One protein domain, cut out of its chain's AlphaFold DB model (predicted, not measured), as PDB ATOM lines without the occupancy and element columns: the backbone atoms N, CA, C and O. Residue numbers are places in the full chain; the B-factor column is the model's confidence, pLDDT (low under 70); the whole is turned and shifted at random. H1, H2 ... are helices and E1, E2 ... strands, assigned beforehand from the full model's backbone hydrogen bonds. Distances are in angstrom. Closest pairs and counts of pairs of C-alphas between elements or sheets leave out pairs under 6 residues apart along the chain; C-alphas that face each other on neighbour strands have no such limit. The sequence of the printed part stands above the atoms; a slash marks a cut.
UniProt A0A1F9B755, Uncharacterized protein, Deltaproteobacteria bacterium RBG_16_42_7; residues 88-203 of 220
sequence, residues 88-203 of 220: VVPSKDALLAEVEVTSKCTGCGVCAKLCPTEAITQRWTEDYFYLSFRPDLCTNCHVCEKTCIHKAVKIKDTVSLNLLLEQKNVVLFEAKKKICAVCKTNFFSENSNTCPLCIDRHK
ATOM      1  N   VAL A  88     -43.381 -57.918 -18.561       76.38
ATOM      2  CA  VAL A  88     -43.385 -56.446 -18.558       76.38
ATOM      3  C   VAL A  88     -42.383 -55.947 -17.525       76.38
ATOM      4  O   VAL A  88     -42.449 -56.343 -16.363       76.38
ATOM      5  N   VAL A  89     -41.472 -55.071 -17.943       79.25
ATOM      6  CA  VAL A  89     -40.438 -54.476 -17.084       79.25
ATOM      7  C   VAL A  89     -40.572 -52.957 -17.021       79.25
ATOM      8  O   VAL A  89     -41.002 -52.354 -18.008       79.25
ATOM      9  N   PRO A  90     -40.189 -52.313 -15.905       79.19
ATOM     10  CA  PRO A  90     -40.019 -50.866 -15.860       79.19
ATOM     11  C   PRO A  90     -38.968 -50.404 -16.878       79.19
ATOM     12  O   PRO A  90     -37.930 -51.045 -17.037       79.19
ATOM     13  N   SER A  91     -39.220 -49.287 -17.558       76.31
ATOM     14  CA  SER A  91     -38.310 -48.720 -18.563       76.31
ATOM     15  C   SER A  91     -37.293 -47.736 -17.983       76.31
ATOM     16  O   SER A  91     -36.252 -47.510 -18.593       76.31
ATOM     17  N   LYS A  92     -37.566 -47.166 -16.799       67.62
ATOM     18  CA  LYS A  92     -36.746 -46.105 -16.182       67.62
ATOM     19  C   LYS A  92     -35.295 -46.512 -15.934       67.62
ATOM     20  O   LYS A  92     -34.402 -45.706 -16.164       67.62
ATOM     21  N   ASP A  93     -35.076 -47.763 -15.544       61.31
ATOM     22  CA  ASP A  93     -33.744 -48.310 -15.254       61.31
ATOM     23  C   ASP A  93     -33.231 -49.219 -16.383       61.31
ATOM     24  O   ASP A  93     -32.208 -49.889 -16.249       61.31
ATOM     25  N   ALA A  94     -33.952 -49.270 -17.509       71.38
ATOM     26  CA  ALA A  94     -33.671 -50.181 -18.601       71.38
ATOM     27  C   ALA A  94     -33.157 -49.444 -19.837       71.38
ATOM     28  O   ALA A  94     -33.609 -48.366 -20.223       71.38
ATOM     29  N   LEU A  95     -32.289 -50.130 -20.576       76.44
ATOM     30  CA  LEU A  95     -31.916 -49.759 -21.938       76.44
ATOM     31  C   LEU A  95     -33.063 -50.003 -22.941       76.44
ATOM     32  O   LEU A  95     -32.817 -50.086 -24.140       76.44
ATOM     33  N   LEU A  96     -34.299 -50.168 -22.483       81.94
ATOM     34  CA  LEU A  96     -35.437 -50.628 -23.264       81.94
ATOM     35  C   LEU A  96     -36.518 -49.556 -23.236       81.94
ATOM     36  O   LEU A  96     -36.817 -49.011 -22.177       81.94
ATOM     37  N   ALA A  97     -37.119 -49.281 -24.390       86.00
ATOM     38  CA  ALA A  97     -38.186 -48.300 -24.503       86.00
ATOM     39  C   ALA A  97     -39.319 -48.835 -25.371       86.00
ATOM     40  O   ALA A  97     -39.089 -49.444 -26.417       86.00
ATOM     41  N   GLU A  98     -40.540 -48.532 -24.955       88.75
ATOM     42  CA  GLU A  98     -41.724 -48.635 -25.788       88.75
ATOM     43  C   GLU A  98     -42.179 -47.210 -26.095       88.75
ATOM     44  O   GLU A  98     -42.310 -46.379 -25.194       88.75
ATOM     45  N   VAL A  99     -42.359 -46.917 -27.380       91.88
ATOM     46  CA  VAL A  99     -42.753 -45.593 -27.856       91.88
ATOM     47  C   VAL A  99     -44.220 -45.634 -28.257       91.88
ATOM     48  O   VAL A  99     -44.662 -46.550 -28.942       91.88
ATOM     49  N   GLU A 100     -44.962 -44.617 -27.850       93.12
ATOM     50  CA  GLU A 100     -46.350 -44.377 -28.215       93.12
ATOM     51  C   GLU A 100     -46.461 -43.051 -28.971       93.12
ATOM     52  O   GLU A 100     -45.796 -42.065 -28.636       93.12
ATOM     53  N   VAL A 101     -47.305 -43.018 -30.002       94.81
ATOM     54  CA  VAL A 101     -47.567 -41.809 -30.786       94.81
ATOM     55  C   VAL A 101     -49.054 -41.497 -30.757       94.81
ATOM     56  O   VAL A 101     -49.890 -42.310 -31.127       94.81
ATOM     57  N   THR A 102     -49.377 -40.288 -30.307       93.62
ATOM     58  CA  THR A 102     -50.759 -39.801 -30.208       93.62
ATOM     59  C   THR A 102     -51.235 -39.162 -31.517       93.62
ATOM     60  O   THR A 102     -50.434 -38.790 -32.380       93.62
ATOM     61  N   SER A 103     -52.544 -38.909 -31.625       88.31
ATOM     62  CA  SER A 103     -53.179 -38.213 -32.760       88.31
ATOM     63  C   SER A 103     -52.700 -36.769 -32.983       88.31
ATOM     64  O   SER A 103     -52.999 -36.165 -34.008       88.31
ATOM     65  N   LYS A 104     -51.907 -36.206 -32.062       89.19
ATOM     66  CA  LYS A 104     -51.243 -34.903 -32.238       89.19
ATOM     67  C   LYS A 104     -50.077 -34.954 -33.232       89.19
ATOM     68  O   LYS A 104     -49.487 -33.916 -33.533       89.19
ATOM     69  N   CYS A 105     -49.687 -36.143 -33.692       90.88
ATOM     70  CA  CYS A 105     -48.603 -36.307 -34.646       90.88
ATOM     71  C   CYS A 105     -48.977 -35.702 -36.002       90.88
ATOM     72  O   CYS A 105     -49.982 -36.051 -36.610       90.88
ATOM     73  N   THR A 106     -48.125 -34.811 -36.500       88.44
ATOM     74  CA  THR A 106     -48.287 -34.162 -37.807       88.44
ATOM     75  C   THR A 106     -47.439 -34.809 -38.899       88.44
ATOM     76  O   THR A 106     -47.303 -34.239 -39.974       88.44
ATOM     77  N   GLY A 107     -46.803 -35.953 -38.625       90.31
ATOM     78  CA  GLY A 107     -45.946 -36.642 -39.594       90.31
ATOM     79  C   GLY A 107     -44.746 -35.820 -40.091       90.31
ATOM     80  O   GLY A 107     -44.265 -36.040 -41.194       90.31
ATOM     81  N   CYS A 108     -44.245 -34.859 -39.301       90.81
ATOM     82  CA  CYS A 108     -43.126 -33.994 -39.711       90.81
ATOM     83  C   CYS A 108     -41.779 -34.727 -39.875       90.81
ATOM     84  O   CYS A 108     -40.846 -34.179 -40.462       90.81
ATOM     85  N   GLY A 109     -41.643 -35.937 -39.320       92.00
ATOM     86  CA  GLY A 109     -40.457 -36.778 -39.495       92.00
ATOM     87  C   GLY A 109     -39.209 -36.369 -38.704       92.00
ATOM     88  O   GLY A 109     -38.179 -37.030 -38.811       92.00
ATOM     89  N   VAL A 110     -39.270 -35.304 -37.894       95.00
ATOM     90  CA  VAL A 110     -38.114 -34.802 -37.122       95.00
ATOM     91  C   VAL A 110     -37.574 -35.863 -36.157       95.00
ATOM     92  O   VAL A 110     -36.365 -36.045 -36.055       95.00
ATOM     93  N   CYS A 111     -38.464 -36.615 -35.506       95.88
ATOM     94  CA  CYS A 111     -38.099 -37.694 -34.587       95.88
ATOM     95  C   CYS A 111     -37.306 -38.823 -35.263       95.88
ATOM     96  O   CYS A 111     -36.382 -39.346 -34.648       95.88
ATOM     97  N   ALA A 112     -37.622 -39.161 -36.518       95.62
ATOM     98  CA  ALA A 112     -36.866 -40.141 -37.292       95.62
ATOM     99  C   ALA A 112     -35.482 -39.598 -37.683       95.62
ATOM    100  O   ALA A 112     -34.478 -40.275 -37.503       95.62
ATOM    101  N   LYS A 113     -35.410 -38.342 -38.148       95.19
ATOM    102  CA  LYS A 113     -34.145 -37.704 -38.563       95.19
ATOM    103  C   LYS A 113     -33.144 -37.524 -37.419       95.19
ATOM    104  O   LYS A 113     -31.945 -37.572 -37.657       95.19
ATOM    105  N   LEU A 114     -33.632 -37.272 -36.207       94.56
ATOM    106  CA  LEU A 114     -32.794 -37.060 -35.023       94.56
ATOM    107  C   LEU A 114     -32.505 -38.347 -34.244       94.56
ATOM    108  O   LEU A 114     -31.842 -38.287 -33.212       94.56
ATOM    109  N   CYS A 115     -33.012 -39.502 -34.684       94.81
ATOM    110  CA  CYS A 115     -32.750 -40.762 -34.006       94.81
ATOM    111  C   CYS A 115     -31.325 -41.245 -34.337       94.81
ATOM    112  O   CYS A 115     -31.086 -41.660 -35.468       94.81
ATOM    113  N   PRO A 116     -30.380 -41.248 -33.377       90.81
ATOM    114  CA  PRO A 116     -28.979 -41.565 -33.669       90.81
ATOM    115  C   PRO A 116     -28.755 -43.042 -34.016       90.81
ATOM    116  O   PRO A 116     -27.752 -43.383 -34.631       90.81
ATOM    117  N   THR A 117     -29.669 -43.920 -33.597       90.94
ATOM    118  CA  THR A 117     -29.606 -45.363 -33.856       90.94
ATOM    119  C   THR A 117     -30.578 -45.822 -34.932       90.94
ATOM    120  O   THR A 117     -30.741 -47.023 -35.116       90.94
ATOM    121  N   GLU A 118     -31.278 -44.886 -35.584       92.50
ATOM    122  CA  GLU A 118     -32.315 -45.189 -36.578       92.50
ATOM    123  C   GLU A 118     -33.415 -46.131 -36.044       92.50
ATOM    124  O   GLU A 118     -34.127 -46.791 -36.796       92.50
ATOM    125  N   ALA A 119     -33.605 -46.166 -34.720       93.56
ATOM    126  CA  ALA A 119     -34.677 -46.924 -34.086       93.56
ATOM    127  C   ALA A 119     -36.059 -46.406 -34.486       93.56
ATOM    128  O   ALA A 119     -37.005 -47.181 -34.515       93.56
ATOM    129  N   ILE A 120     -36.190 -45.112 -34.793       95.31
ATOM    130  CA  ILE A 120     -37.387 -44.543 -35.414       95.31
ATOM    131  C   ILE A 120     -37.058 -44.239 -36.869       95.31
ATOM    132  O   ILE A 120     -36.135 -43.478 -37.153       95.31
ATOM    133  N   THR A 121     -37.856 -44.781 -37.782       95.31
ATOM    134  CA  THR A 121     -37.725 -44.562 -39.224       95.31
ATOM    135  C   THR A 121     -39.004 -43.963 -39.787       95.31
ATOM    136  O   THR A 121     -40.089 -44.123 -39.229       95.31
ATOM    137  N   GLN A 122     -38.872 -43.237 -40.894       94.38
ATOM    138  CA  GLN A 122     -40.004 -42.692 -41.634       94.38
ATOM    139  C   GLN A 122     -39.992 -43.219 -43.065       94.38
ATOM    140  O   GLN A 122     -38.928 -43.356 -43.670       94.38
ATOM    141  N   ARG A 123     -41.176 -43.457 -43.626       93.56
ATOM    142  CA  ARG A 123     -41.346 -43.836 -45.027       93.56
ATOM    143  C   ARG A 123     -42.495 -43.049 -45.638       93.56
ATOM    144  O   ARG A 123     -43.582 -42.980 -45.074       93.56
ATOM    145  N   TRP A 124     -42.235 -42.495 -46.814       90.44
ATOM    146  CA  TRP A 124     -43.231 -41.827 -47.641       90.44
ATOM    147  C   TRP A 124     -43.608 -42.756 -48.790       90.44
ATOM    148  O   TRP A 124     -42.731 -43.305 -49.457       90.44
ATOM    149  N   THR A 125     -44.902 -42.946 -48.997       90.88
ATOM    150  CA  THR A 125     -45.457 -43.526 -50.222       90.88
ATOM    151  C   THR A 125     -46.207 -42.431 -50.984       90.88
ATOM    152  O   THR A 125     -46.206 -41.268 -50.571       90.88
ATOM    153  N   GLU A 126     -46.818 -42.773 -52.118       88.06
ATOM    154  CA  GLU A 126     -47.592 -41.809 -52.910       88.06
ATOM    155  C   GLU A 126     -48.719 -41.173 -52.078       88.06
ATOM    156  O   GLU A 126     -48.862 -39.943 -52.055       88.06
ATOM    157  N   ASP A 127     -49.414 -42.009 -51.302       90.62
ATOM    158  CA  ASP A 127     -50.610 -41.637 -50.545       90.62
ATOM    159  C   ASP A 127     -50.428 -41.610 -49.026       90.62
ATOM    160  O   ASP A 127     -51.247 -41.003 -48.337       90.62
ATOM    161  N   TYR A 128     -49.396 -42.252 -48.476       91.75
ATOM    162  CA  TYR A 128     -49.270 -42.457 -47.032       91.75
ATOM    163  C   TYR A 128     -47.916 -42.023 -46.480       91.75
ATOM    164  O   TYR A 128     -46.876 -42.042 -47.141       91.75
ATOM    165  N   PHE A 129     -47.950 -41.657 -45.206       91.81
ATOM    166  CA  PHE A 129     -46.783 -41.486 -44.363       91.81
ATOM    167  C   PHE A 129     -46.798 -42.540 -43.264       91.81
ATOM    168  O   PHE A 129     -47.797 -42.678 -42.557       91.81
ATOM    169  N   TYR A 130     -45.671 -43.225 -43.102       93.94
ATOM    170  CA  TYR A 130     -45.450 -44.216 -42.061       93.94
ATOM    171  C   TYR A 130     -44.322 -43.764 -41.145       93.94
ATOM    172  O   TYR A 130     -43.241 -43.395 -41.610       93.94
ATOM    173  N   LEU A 131     -44.564 -43.854 -39.843       95.06
ATOM    174  CA  LEU A 131     -43.545 -43.782 -38.812       95.06
ATOM    175  C   LEU A 131     -43.430 -45.157 -38.162       95.06
ATOM    176  O   LEU A 131     -44.409 -45.656 -37.606       95.06
ATOM    177  N   SER A 132     -42.243 -45.746 -38.208       95.12
ATOM    178  CA  SER A 132     -41.988 -47.087 -37.687       95.12
ATOM    179  C   SER A 132     -40.920 -47.063 -36.600       95.12
ATOM    180  O   SER A 132     -40.075 -46.167 -36.565       95.12
ATOM    181  N   PHE A 133     -40.962 -48.046 -35.708       94.12
ATOM    182  CA  PHE A 133     -40.095 -48.158 -34.548       94.12
ATOM    183  C   PHE A 133     -39.550 -49.569 -34.372       94.12
ATOM    184  O   PHE A 133     -40.296 -50.546 -34.384       94.12
ATOM    185  N   ARG A 134     -38.241 -49.649 -34.145       91.12
ATOM    186  CA  ARG A 134     -37.490 -50.857 -33.820       91.12
ATOM    187  C   ARG A 134     -37.005 -50.796 -32.369       91.12
ATOM    188  O   ARG A 134     -36.012 -50.114 -32.090       91.12
ATOM    189  N   PRO A 135     -37.687 -51.490 -31.437       88.94
ATOM    190  CA  PRO A 135     -37.328 -51.486 -30.020       88.94
ATOM    191  C   PRO A 135     -35.897 -51.965 -29.755       88.94
ATOM    192  O   PRO A 135     -35.226 -51.449 -28.864       88.94
ATOM    193  N   ASP A 136     -35.407 -52.913 -30.556       84.75
ATOM    194  CA  ASP A 136     -34.082 -53.524 -30.433       84.75
ATOM    195  C   ASP A 136     -32.926 -52.542 -30.710       84.75
ATOM    196  O   ASP A 136     -31.846 -52.659 -30.126       84.75
ATOM    197  N   LEU A 137     -33.171 -51.514 -31.531       87.56
ATOM    198  CA  LEU A 137     -32.210 -50.448 -31.836       87.56
ATOM    199  C   LEU A 137     -32.331 -49.239 -30.895       87.56
ATOM    200  O   LEU A 137     -31.459 -48.366 -30.873       87.56
ATOM    201  N   CYS A 138     -33.420 -49.127 -30.134       90.38
ATOM    202  CA  CYS A 138     -33.697 -47.937 -29.338       90.38
ATOM    203  C   CYS A 138     -32.771 -47.849 -28.126       90.38
ATOM    204  O   CYS A 138     -32.698 -48.784 -27.338       90.38
ATOM    205  N   THR A 139     -32.107 -46.707 -27.914       89.25
ATOM    206  CA  THR A 139     -31.243 -46.466 -26.742       89.25
ATOM    207  C   THR A 139     -31.954 -45.950 -25.500       89.25
ATOM    208  O   THR A 139     -31.294 -45.757 -24.488       89.25
ATOM    209  N   ASN A 140     -33.274 -45.755 -25.562       91.62
ATOM    210  CA  ASN A 140     -34.041 -45.049 -24.535       91.62
ATOM    211  C   ASN A 140     -33.457 -43.651 -24.211       91.62
ATOM    212  O   ASN A 140     -33.390 -43.228 -23.066       91.62
ATOM    213  N   CYS A 141     -32.981 -42.915 -25.226       92.38
ATOM    214  CA  CYS A 141     -32.318 -41.612 -25.045       92.38
ATOM    215  C   CYS A 141     -33.279 -40.409 -24.924       92.38
ATOM    216  O   CYS A 141     -32.835 -39.279 -24.722       92.38
ATOM    217  N   HIS A 142     -34.588 -40.621 -25.100       93.00
ATOM    218  CA  HIS A 142     -35.641 -39.591 -25.071       93.00
ATOM    219  C   HIS A 142     -35.504 -38.424 -26.072       93.00
ATOM    220  O   HIS A 142     -36.282 -37.471 -26.005       93.00
ATOM    221  N   VAL A 143     -34.586 -38.479 -27.045       94.69
ATOM    222  CA  VAL A 143     -34.436 -37.419 -28.067       94.69
ATOM    223  C   VAL A 143     -35.732 -37.227 -28.861       94.69
ATOM    224  O   VAL A 143     -36.182 -36.098 -29.046       94.69
ATOM    225  N   CYS A 144     -36.375 -38.325 -29.274       95.56
ATOM    226  CA  CYS A 144     -37.616 -38.302 -30.049       95.56
ATOM    227  C   CYS A 144     -38.805 -37.687 -29.292       95.56
ATOM    228  O   CYS A 144     -39.607 -36.973 -29.892       95.56
ATOM    229  N   GLU A 145     -38.899 -37.930 -27.984       95.62
ATOM    230  CA  GLU A 145     -39.920 -37.334 -27.121       95.62
ATOM    231  C   GLU A 145     -39.659 -35.834 -26.931       95.62
ATOM    232  O   GLU A 145     -40.554 -35.016 -27.146       95.62
ATOM    233  N   LYS A 146     -38.422 -35.459 -26.580       95.25
ATOM    234  CA  LYS A 146     -38.048 -34.069 -26.272       95.25
ATOM    235  C   LYS A 146     -38.118 -33.149 -27.491       95.25
ATOM    236  O   LYS A 146     -38.516 -31.996 -27.360       95.25
ATOM    237  N   THR A 147     -37.763 -33.646 -28.676       95.31
ATOM    238  CA  THR A 147     -37.783 -32.846 -29.911       95.31
ATOM    239  C   THR A 147     -39.182 -32.667 -30.506       95.31
ATOM    240  O   THR A 147     -39.357 -31.886 -31.445       95.31
ATOM    241  N   CYS A 148     -40.185 -33.409 -30.029       95.44
ATOM    242  CA  CYS A 148     -41.520 -33.352 -30.601       95.44
ATOM    243  C   CYS A 148     -42.247 -32.077 -30.150       95.44
ATOM    244  O   CYS A 148     -42.827 -32.027 -29.066       95.44
ATOM    245  N   ILE A 149     -42.292 -31.067 -31.024       93.44
ATOM    246  CA  ILE A 149     -42.966 -29.779 -30.763       93.44
ATOM    247  C   ILE A 149     -44.445 -29.979 -30.391       93.44
ATOM    248  O   ILE A 149     -44.965 -29.325 -29.490       93.44
ATOM    249  N   HIS A 150     -45.119 -30.935 -31.035       92.31
ATOM    250  CA  HIS A 150     -46.524 -31.259 -30.765       92.31
ATOM    251  C   HIS A 150     -46.731 -32.166 -29.539       92.31
ATOM    252  O   HIS A 150     -47.871 -32.503 -29.219       92.31
ATOM    253  N   LYS A 151     -45.647 -32.577 -28.860       95.00
ATOM    254  CA  LYS A 151     -45.652 -33.526 -27.730       95.00
ATOM    255  C   LYS A 151     -46.413 -34.820 -28.046       95.00
ATOM    256  O   LYS A 151     -47.079 -35.384 -27.181       95.00
ATOM    257  N   ALA A 152     -46.347 -35.249 -29.306       95.44
ATOM    258  CA  ALA A 152     -47.096 -36.386 -29.816       95.44
ATOM    259  C   ALA A 152     -46.408 -37.728 -29.544       95.44
ATOM    260  O   ALA A 152     -47.106 -38.727 -29.425       95.44
ATOM    261  N   VAL A 153     -45.075 -37.734 -29.457       96.12
ATOM    262  CA  VAL A 153     -44.250 -38.913 -29.160       96.12
ATOM    263  C   VAL A 153     -44.068 -39.028 -27.650       96.12
ATOM    264  O   VAL A 153     -43.667 -38.054 -27.010       96.12
ATOM    265  N   LYS A 154     -44.342 -40.209 -27.097       95.06
ATOM    266  CA  LYS A 154     -44.209 -40.530 -25.675       95.06
ATOM    267  C   LYS A 154     -43.473 -41.838 -25.472       95.06
ATOM    268  O   LYS A 154     -43.644 -42.769 -26.247       95.06
ATOM    269  N   ILE A 155     -42.645 -41.892 -24.437       92.56
ATOM    270  CA  ILE A 155     -41.981 -43.122 -24.009       92.56
ATOM    271  C   ILE A 155     -42.752 -43.653 -22.805       92.56
ATOM    272  O   ILE A 155     -43.029 -42.903 -21.870       92.56
ATOM    273  N   LYS A 156     -43.142 -44.927 -22.852       89.94
ATOM    274  CA  LYS A 156     -43.854 -45.572 -21.747       89.94
ATOM    275  C   LYS A 156     -42.894 -45.904 -20.612       89.94
ATOM    276  O   LYS A 156     -41.744 -46.275 -20.842       89.94
ATOM    277  N   ASP A 157     -43.412 -45.863 -19.387       85.62
ATOM    278  CA  ASP A 157     -42.692 -46.262 -18.168       85.62
ATOM    279  C   ASP A 157     -42.504 -47.787 -18.045       85.62
ATOM    280  O   ASP A 157     -41.819 -48.266 -17.142       85.62
ATOM    281  N   THR A 158     -43.116 -48.562 -18.942       83.94
ATOM    282  CA  THR A 158     -43.057 -50.025 -18.963       83.94
ATOM    283  C   THR A 158     -42.863 -50.542 -20.380       83.94
ATOM    284  O   THR A 158     -43.435 -49.979 -21.314       83.94
ATOM    285  N   VAL A 159     -42.122 -51.640 -20.535       83.06
ATOM    286  CA  VAL A 159     -41.862 -52.298 -21.824       83.06
ATOM    287  C   VAL A 159     -42.167 -53.782 -21.729       83.06
ATOM    288  O   VAL A 159     -41.784 -54.438 -20.759       83.06
ATOM    289  N   SER A 160     -42.806 -54.332 -22.760       81.56
ATOM    290  CA  SER A 160     -42.952 -55.784 -22.900       81.56
ATOM    291  C   SER A 160     -41.708 -56.388 -23.555       81.56
ATOM    292  O   SER A 160     -41.364 -56.027 -24.677       81.56
ATOM    293  N   LEU A 161     -41.058 -57.358 -22.909       75.44
ATOM    294  CA  LEU A 161     -39.827 -57.980 -23.421       75.44
ATOM    295  C   LEU A 161     -40.018 -58.686 -24.774       75.44
ATOM    296  O   LEU A 161     -39.088 -58.752 -25.575       75.44
ATOM    297  N   ASN A 162     -41.235 -59.150 -25.071       78.38
ATOM    298  CA  ASN A 162     -41.566 -59.784 -26.352       78.38
ATOM    299  C   ASN A 162     -41.304 -58.856 -27.553       78.38
ATOM    300  O   ASN A 162     -40.806 -59.313 -28.576       78.38
ATOM    301  N   LEU A 163     -41.540 -57.544 -27.410       73.25
ATOM    302  CA  LEU A 163     -41.272 -56.553 -28.465       73.25
ATOM    303  C   LEU A 163     -39.789 -56.510 -28.872       73.25
ATOM    304  O   LEU A 163     -39.469 -56.194 -30.013       73.25
ATOM    305  N   LEU A 164     -38.887 -56.853 -27.950       70.25
ATOM    306  CA  LEU A 164     -37.440 -56.863 -28.172       70.25
ATOM    307  C   LEU A 164     -36.956 -58.211 -28.693       70.25
ATOM    308  O   LEU A 164     -36.074 -58.285 -29.549       70.25
ATOM    309  N   LEU A 165     -37.536 -59.293 -28.174       73.75
ATOM    310  CA  LEU A 165     -37.177 -60.650 -28.563       73.75
ATOM    311  C   LEU A 165     -37.635 -60.992 -29.984       73.75
ATOM    312  O   LEU A 165     -37.032 -61.840 -30.635       73.75
ATOM    313  N   GLU A 166     -38.672 -60.328 -30.479       76.25
ATOM    314  CA  GLU A 166     -39.205 -60.595 -31.811       76.25
ATOM    315  C   GLU A 166     -38.500 -59.798 -32.922       76.25
ATOM    316  O   GLU A 166     -38.750 -60.085 -34.089       76.25
ATOM    317  N   GLN A 167     -37.629 -58.824 -32.595       73.44
ATOM    318  CA  GLN A 167     -36.954 -57.927 -33.562       73.44
ATOM    319  C   GLN A 167     -37.909 -57.308 -34.601       73.44
ATOM    320  O   GLN A 167     -37.549 -57.054 -35.754       73.44
ATOM    321  N   LYS A 168     -39.169 -57.092 -34.218       80.12
ATOM    322  CA  LYS A 168     -40.194 -56.631 -35.150       80.12
ATOM    323  C   LYS A 168     -40.165 -55.121 -35.280       80.12
ATOM    324  O   LYS A 168     -40.011 -54.387 -34.307       80.12
ATOM    325  N   ASN A 169     -40.390 -54.673 -36.507       87.44
ATOM    326  CA  ASN A 169     -40.670 -53.278 -36.782       87.44
ATOM    327  C   ASN A 169     -42.143 -52.992 -36.453       87.44
ATOM    328  O   ASN A 169     -43.034 -53.674 -36.959       87.44
ATOM    329  N   VAL A 170     -42.394 -52.001 -35.604       90.44
ATOM    330  CA  VAL A 170     -43.733 -51.605 -35.150       90.44
ATOM    331  C   VAL A 170     -44.123 -50.310 -35.842       90.44
ATOM    332  O   VAL A 170     -43.394 -49.326 -35.765       90.44
ATOM    333  N   VAL A 171     -45.277 -50.273 -36.505       93.25
ATOM    334  CA  VAL A 171     -45.806 -49.020 -37.060       93.25
ATOM    335  C   VAL A 171     -46.394 -48.201 -35.913       93.25
ATOM    336  O   VAL A 171     -47.358 -48.618 -35.278       93.25
ATOM    337  N   LEU A 172     -45.790 -47.047 -35.626       93.56
ATOM    338  CA  LEU A 172     -46.243 -46.122 -34.585       93.56
ATOM    339  C   LEU A 172     -47.329 -45.173 -35.083       93.56
ATOM    340  O   LEU A 172     -48.182 -44.744 -34.312       93.56
ATOM    341  N   PHE A 173     -47.248 -44.775 -36.351       93.19
ATOM    342  CA  PHE A 173     -48.163 -43.807 -36.934       93.19
ATOM    343  C   PHE A 173     -48.288 -44.036 -38.434       93.19
ATOM    344  O   PHE A 173     -47.284 -44.165 -39.134       93.19
ATOM    345  N   GLU A 174     -49.523 -44.036 -38.913       93.00
ATOM    346  CA  GLU A 174     -49.871 -44.084 -40.325       93.00
ATOM    347  C   GLU A 174     -50.866 -42.963 -40.604       93.00
ATOM    348  O   GLU A 174     -51.846 -42.795 -39.877       93.00
ATOM    349  N   ALA A 175     -50.617 -42.179 -41.649       90.94
ATOM    350  CA  ALA A 175     -51.541 -41.135 -42.058       90.94
ATOM    351  C   ALA A 175     -51.622 -41.009 -43.573       90.94
ATOM    352  O   ALA A 175     -50.603 -40.933 -44.266       90.94
ATOM    353  N   LYS A 176     -52.858 -40.912 -44.074       91.06
ATOM    354  CA  LYS A 176     -53.131 -40.613 -45.476       91.06
ATOM    355  C   LYS A 176     -52.885 -39.134 -45.756       91.06
ATOM    356  O   LYS A 176     -53.402 -38.246 -45.073       91.06
ATOM    357  N   LYS A 177     -52.099 -38.881 -46.787       89.50
ATOM    358  CA  LYS A 177     -51.754 -37.566 -47.302       89.50
ATOM    359  C   LYS A 177     -52.978 -36.911 -47.940       89.50
ATOM    360  O   LYS A 177     -53.719 -37.528 -48.699       89.50
ATOM    361  N   LYS A 178     -53.164 -35.627 -47.654       90.44
ATOM    362  CA  LYS A 178     -54.135 -34.747 -48.310       90.44
ATOM    363  C   LYS A 178     -53.429 -33.509 -48.839       90.44
ATOM    364  O   LYS A 178     -52.389 -33.107 -48.321       90.44
ATOM    365  N   ILE A 179     -54.016 -32.884 -49.852       91.19
ATOM    366  CA  ILE A 179     -53.538 -31.620 -50.415       91.19
ATOM    367  C   ILE A 179     -54.417 -30.503 -49.869       91.19
ATOM    368  O   ILE A 179     -55.641 -30.563 -49.961       91.19
ATOM    369  N   CYS A 180     -53.801 -29.481 -49.277       94.19
ATOM    370  CA  CYS A 180     -54.545 -28.350 -48.742       94.19
ATOM    371  C   CYS A 180     -55.237 -27.571 -49.866       94.19
ATOM    372  O   CYS A 180     -54.583 -27.146 -50.817       94.19
ATOM    373  N   ALA A 181     -56.535 -27.297 -49.723       95.00
ATOM    374  CA  ALA A 181     -57.298 -26.524 -50.702       95.00
ATOM    375  C   ALA A 181     -56.741 -25.102 -50.922       95.00
ATOM    376  O   ALA A 181     -56.809 -24.600 -52.045       95.00
ATOM    377  N   VAL A 182     -56.144 -24.506 -49.880       94.44
ATOM    378  CA  VAL A 182     -55.637 -23.124 -49.851       94.44
ATOM    379  C   VAL A 182     -54.189 -23.034 -50.339       94.44
ATOM    380  O   VAL A 182     -53.931 -22.435 -51.376       94.44
ATOM    381  N   CYS A 183     -53.230 -23.639 -49.628       95.56
ATOM    382  CA  CYS A 183     -51.800 -23.495 -49.942       95.56
ATOM    383  C   CYS A 183     -51.229 -24.596 -50.845       95.56
ATOM    384  O   CYS A 183     -50.039 -24.573 -51.145       95.56
ATOM    385  N   LYS A 184     -52.040 -25.592 -51.227       93.00
ATOM    386  CA  LYS A 184     -51.640 -26.757 -52.039       93.00
ATOM    387  C   LYS A 184     -50.514 -27.620 -51.444       93.00
ATOM    388  O   LYS A 184     -49.990 -28.499 -52.115       93.00
ATOM    389  N   THR A 185     -50.165 -27.424 -50.172       90.06
ATOM    390  CA  THR A 185     -49.173 -28.251 -49.470       90.06
ATOM    391  C   THR A 185     -49.784 -29.563 -48.987       90.06
ATOM    392  O   THR A 185     -50.963 -29.621 -48.622       90.06
ATOM    393  N   ASN A 186     -48.954 -30.601 -48.938       88.81
ATOM    394  CA  ASN A 186     -49.300 -31.889 -48.351       88.81
ATOM    395  C   ASN A 186     -49.455 -31.769 -46.834       88.81
ATOM    396  O   ASN A 186     -48.618 -31.167 -46.164       88.81
ATOM    397  N   PHE A 187     -50.513 -32.356 -46.291       88.81
ATOM    398  CA  PHE A 187     -50.765 -32.389 -44.856       88.81
ATOM    399  C   PHE A 187     -51.581 -33.625 -44.477       88.81
ATOM    400  O   PHE A 187     -52.095 -34.337 -45.340       88.81
ATOM    401  N   PHE A 188     -51.725 -33.843 -43.175       86.25
ATOM    402  CA  PHE A 188     -52.528 -34.926 -42.619       86.25
ATOM    403  C   PHE A 188     -53.702 -34.345 -41.836       86.25
ATOM    404  O   PHE A 188     -53.535 -33.414 -41.044       86.25
ATOM    405  N   SER A 189     -54.896 -34.877 -42.078       82.81
ATOM    406  CA  SER A 189     -56.096 -34.584 -41.296       82.81
ATOM    407  C   SER A 189     -57.168 -35.625 -41.582       82.81
ATOM    408  O   SER A 189     -57.359 -36.015 -42.735       82.81
ATOM    409  N   GLU A 190     -57.914 -36.018 -40.553       77.25
ATOM    410  CA  GLU A 190     -59.055 -36.928 -40.683       77.25
ATOM    411  C   GLU A 190     -60.174 -36.283 -41.514       77.25
ATOM    412  O   GLU A 190     -60.550 -36.822 -42.554       77.25
ATOM    413  N   ASN A 191     -60.597 -35.060 -41.164       81.31
ATOM    414  CA  ASN A 191     -61.838 -34.468 -41.693       81.31
ATOM    415  C   ASN A 191     -61.683 -33.089 -42.362       81.31
ATOM    416  O   ASN A 191     -62.643 -32.584 -42.934       81.31
ATOM    417  N   SER A 192     -60.504 -32.459 -42.320       86.56
ATOM    418  CA  SER A 192     -60.289 -31.142 -42.941       86.56
ATOM    419  C   SER A 192     -59.643 -31.258 -44.323       86.56
ATOM    420  O   SER A 192     -58.725 -32.055 -44.514       86.56
ATOM    421  N   ASN A 193     -60.068 -30.402 -45.257       91.44
ATOM    422  CA  ASN A 193     -59.402 -30.163 -46.550       91.44
ATOM    423  C   ASN A 193     -58.412 -28.981 -46.495       91.44
ATOM    424  O   ASN A 193     -57.744 -28.659 -47.480       91.44
ATOM    425  N   THR A 194     -58.283 -28.343 -45.331       92.44
ATOM    426  CA  THR A 194     -57.372 -27.223 -45.083       92.44
ATOM    427  C   THR A 194     -56.347 -27.612 -44.024       92.44
ATOM    428  O   THR A 194     -56.699 -28.174 -42.985       92.44
ATOM    429  N   CYS A 195     -55.069 -27.317 -44.273       90.75
ATOM    430  CA  CYS A 195     -54.006 -27.682 -43.348       90.75
ATOM    431  C   CYS A 195     -54.055 -26.845 -42.056       90.75
ATOM    432  O   CYS A 195     -54.498 -25.690 -42.093       90.75
ATOM    433  N   PRO A 196     -53.544 -27.375 -40.926       87.31
ATOM    434  CA  PRO A 196     -53.517 -26.654 -39.652       87.31
ATOM    435  C   PRO A 196     -52.848 -25.275 -39.736       87.31
ATOM    436  O   PRO A 196     -53.302 -24.339 -39.088       87.31
ATOM    437  N   LEU A 197     -51.817 -25.124 -40.578       89.06
ATOM    438  CA  LEU A 197     -51.125 -23.848 -40.778       89.06
ATOM    439  C   LEU A 197     -52.012 -22.795 -41.452       89.06
ATOM    440  O   LEU A 197     -52.002 -21.636 -41.046       89.06
ATOM    441  N   CYS A 198     -52.801 -23.177 -42.461       93.69
ATOM    442  CA  CYS A 198     -53.726 -22.251 -43.119       93.69
ATOM    443  C   CYS A 198     -54.894 -21.872 -42.204       93.69
ATOM    444  O   CYS A 198     -55.292 -20.709 -42.189       93.69
ATOM    445  N   ILE A 199     -55.404 -22.823 -41.411       91.88
ATOM    446  CA  ILE A 199     -56.454 -22.555 -40.415       91.88
ATOM    447  C   ILE A 199     -55.942 -21.558 -39.368       91.88
ATOM    448  O   ILE A 199     -56.608 -20.562 -39.090       91.88
ATOM    449  N   ASP A 200     -54.749 -21.792 -38.816       92.12
ATOM    450  CA  ASP A 200     -54.151 -20.910 -37.811       92.12
ATOM    451  C   ASP A 200     -53.838 -19.516 -38.379       92.12
ATOM    452  O   ASP A 200     -54.161 -18.502 -37.757       92.12
ATOM    453  N   ARG A 201     -53.295 -19.447 -39.604       94.50
ATOM    454  CA  ARG A 201     -53.056 -18.180 -40.309       94.50
ATOM    455  C   ARG A 201     -54.348 -17.381 -40.481       94.50
ATOM    456  O   ARG A 201     -54.374 -16.206 -40.128       94.50
ATOM    457  N   HIS A 202     -55.410 -18.017 -40.973       93.81
ATOM    458  CA  HIS A 202     -56.708 -17.369 -41.162       93.81
ATOM    459  C   HIS A 202     -57.292 -16.878 -39.831       93.81
ATOM    460  O   HIS A 202     -57.730 -15.735 -39.725       93.81
ATOM    461  N   LYS A 203     -57.236 -17.707 -38.777       95.06
ATOM    462  CA  LYS A 203     -57.705 -17.334 -37.435       95.06
ATOM    463  C   LYS A 203     -56.995 -16.084 -36.907       95.06
ATOM    464  O   LYS A 203     -57.653 -15.184 -36.393       95.06
TER     465      LYS A 203
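Overview. This is residues 88 to 203 of the 220 residues of an uncharacterized protein of Deltaproteobacteria bacterium RBG_16_42_7 (UniProt A0A1F9B755). An elongated body is built round a curled antiparallel sheet, in the order E3, E4, E7, E8, with the small two-strand pair E2 and E5 beside the early part of its long strand E7 and the two short helices H1 and H2 next to each other, H1 packing on the sheet and H2 near E5. The far part of E7 reaches into a small head with E8, beyond which H4 makes one end of the longest axis; the other end holds the two-strand pair E1 and E6 and the short helix H3. The printed part has 116 residues with four named helices and eight named strands, in the order E1, E2, H1, E3, E4, H2, E5, E6, H3, E7, E8, H4; the three sheets are antiparallel. The class is mixed, helices and strands, with under half of the residues in named elements. The whole is only just compact, close to loose, with a radius of gyration of the C-alphas of 15.7 A, and spans 47 by 28 by 24 A.

Along the chain. In the largest sheet, E3 is residues 120 to 124, 13.8 A from first to last C-alpha, and E4 is residues 128 to 133, 16.5 A. E7, residues 170 to 179, is the longest strand at 27.0 A; it begins at C-alpha 170 (-43.733, -51.605, -35.150). E8 is residues 186 to 188, 7.2 A. The smaller strands are E1, residues 88 to 90, 7.1 A, beginning at C-alpha 88 (-43.385, -56.446, -18.558); E2, residues 99 to 101, 6.8 A; E5, residues 153 to 155, 7.0 A; and E6, residues 158 to 160, 7.0 A. H1 is residues 110 to 113, 5.1 A, H2 residues 143 to 146, 5.2 A, and H3 residues 162 to 165, 5.0 A. H4, residues 196 to 203, is 10.5 A long and ends at C-alpha 203 (-57.705, -17.334, -37.435).

Arrangement. The sheet of E3, E4, E7 and E8 is only just strongly twisted, its C-alphas up to 4.3 A off the best plane, and it is curled like part of a barrel. E3 and E4 form a hairpin at 165 degrees, with N 121 and O 132 2.9 A apart. E4 and E7 stand at 160 degrees, with N 131 and O 173 2.8 A apart. E7 is staggered: its residues 170 to 176 pair with E4 and 177 to 179 with E8. E7 and E8 form a hairpin at 128 degrees, with N 178 and O 187 2.9 A apart. H1 is on the sheet at a height of 6.1 A and lies only just over E3, with 3 of its C-alphas there. H1 and H2 touch, the closest C-alphas being those of Cys 111 and Cys 144, 4.6 A apart. The closest C-alphas of H2 and E5 are those of Glu 145 and Val 153, 5.0 A apart. E2 and E5 are antiparallel at 152 degrees, with N 100 and O 154 2.8 A apart. The closest C-alphas of E2 and E7, those of Val 101 and Leu 172, are 5.9 A apart. E5 runs on into E6 across a break of 2 residues, at 85 degrees. E1 and E6 are antiparallel at 149 degrees, with N 89 and O 159 2.9 A apart. H3 and H4 are apart. In H4 every O i to N i+4 pair is within hydrogen-bond range; H1, H2 and H3 are too short for such a pair.

Size, cuts and confidence. The two C-alphas farthest apart, those of Leu 165 and His 202, are 49.1 A apart. The printed part has no cut and no long link. The mean pLDDT of the printed part is 89.0, and residues 92 to 93 are under 70.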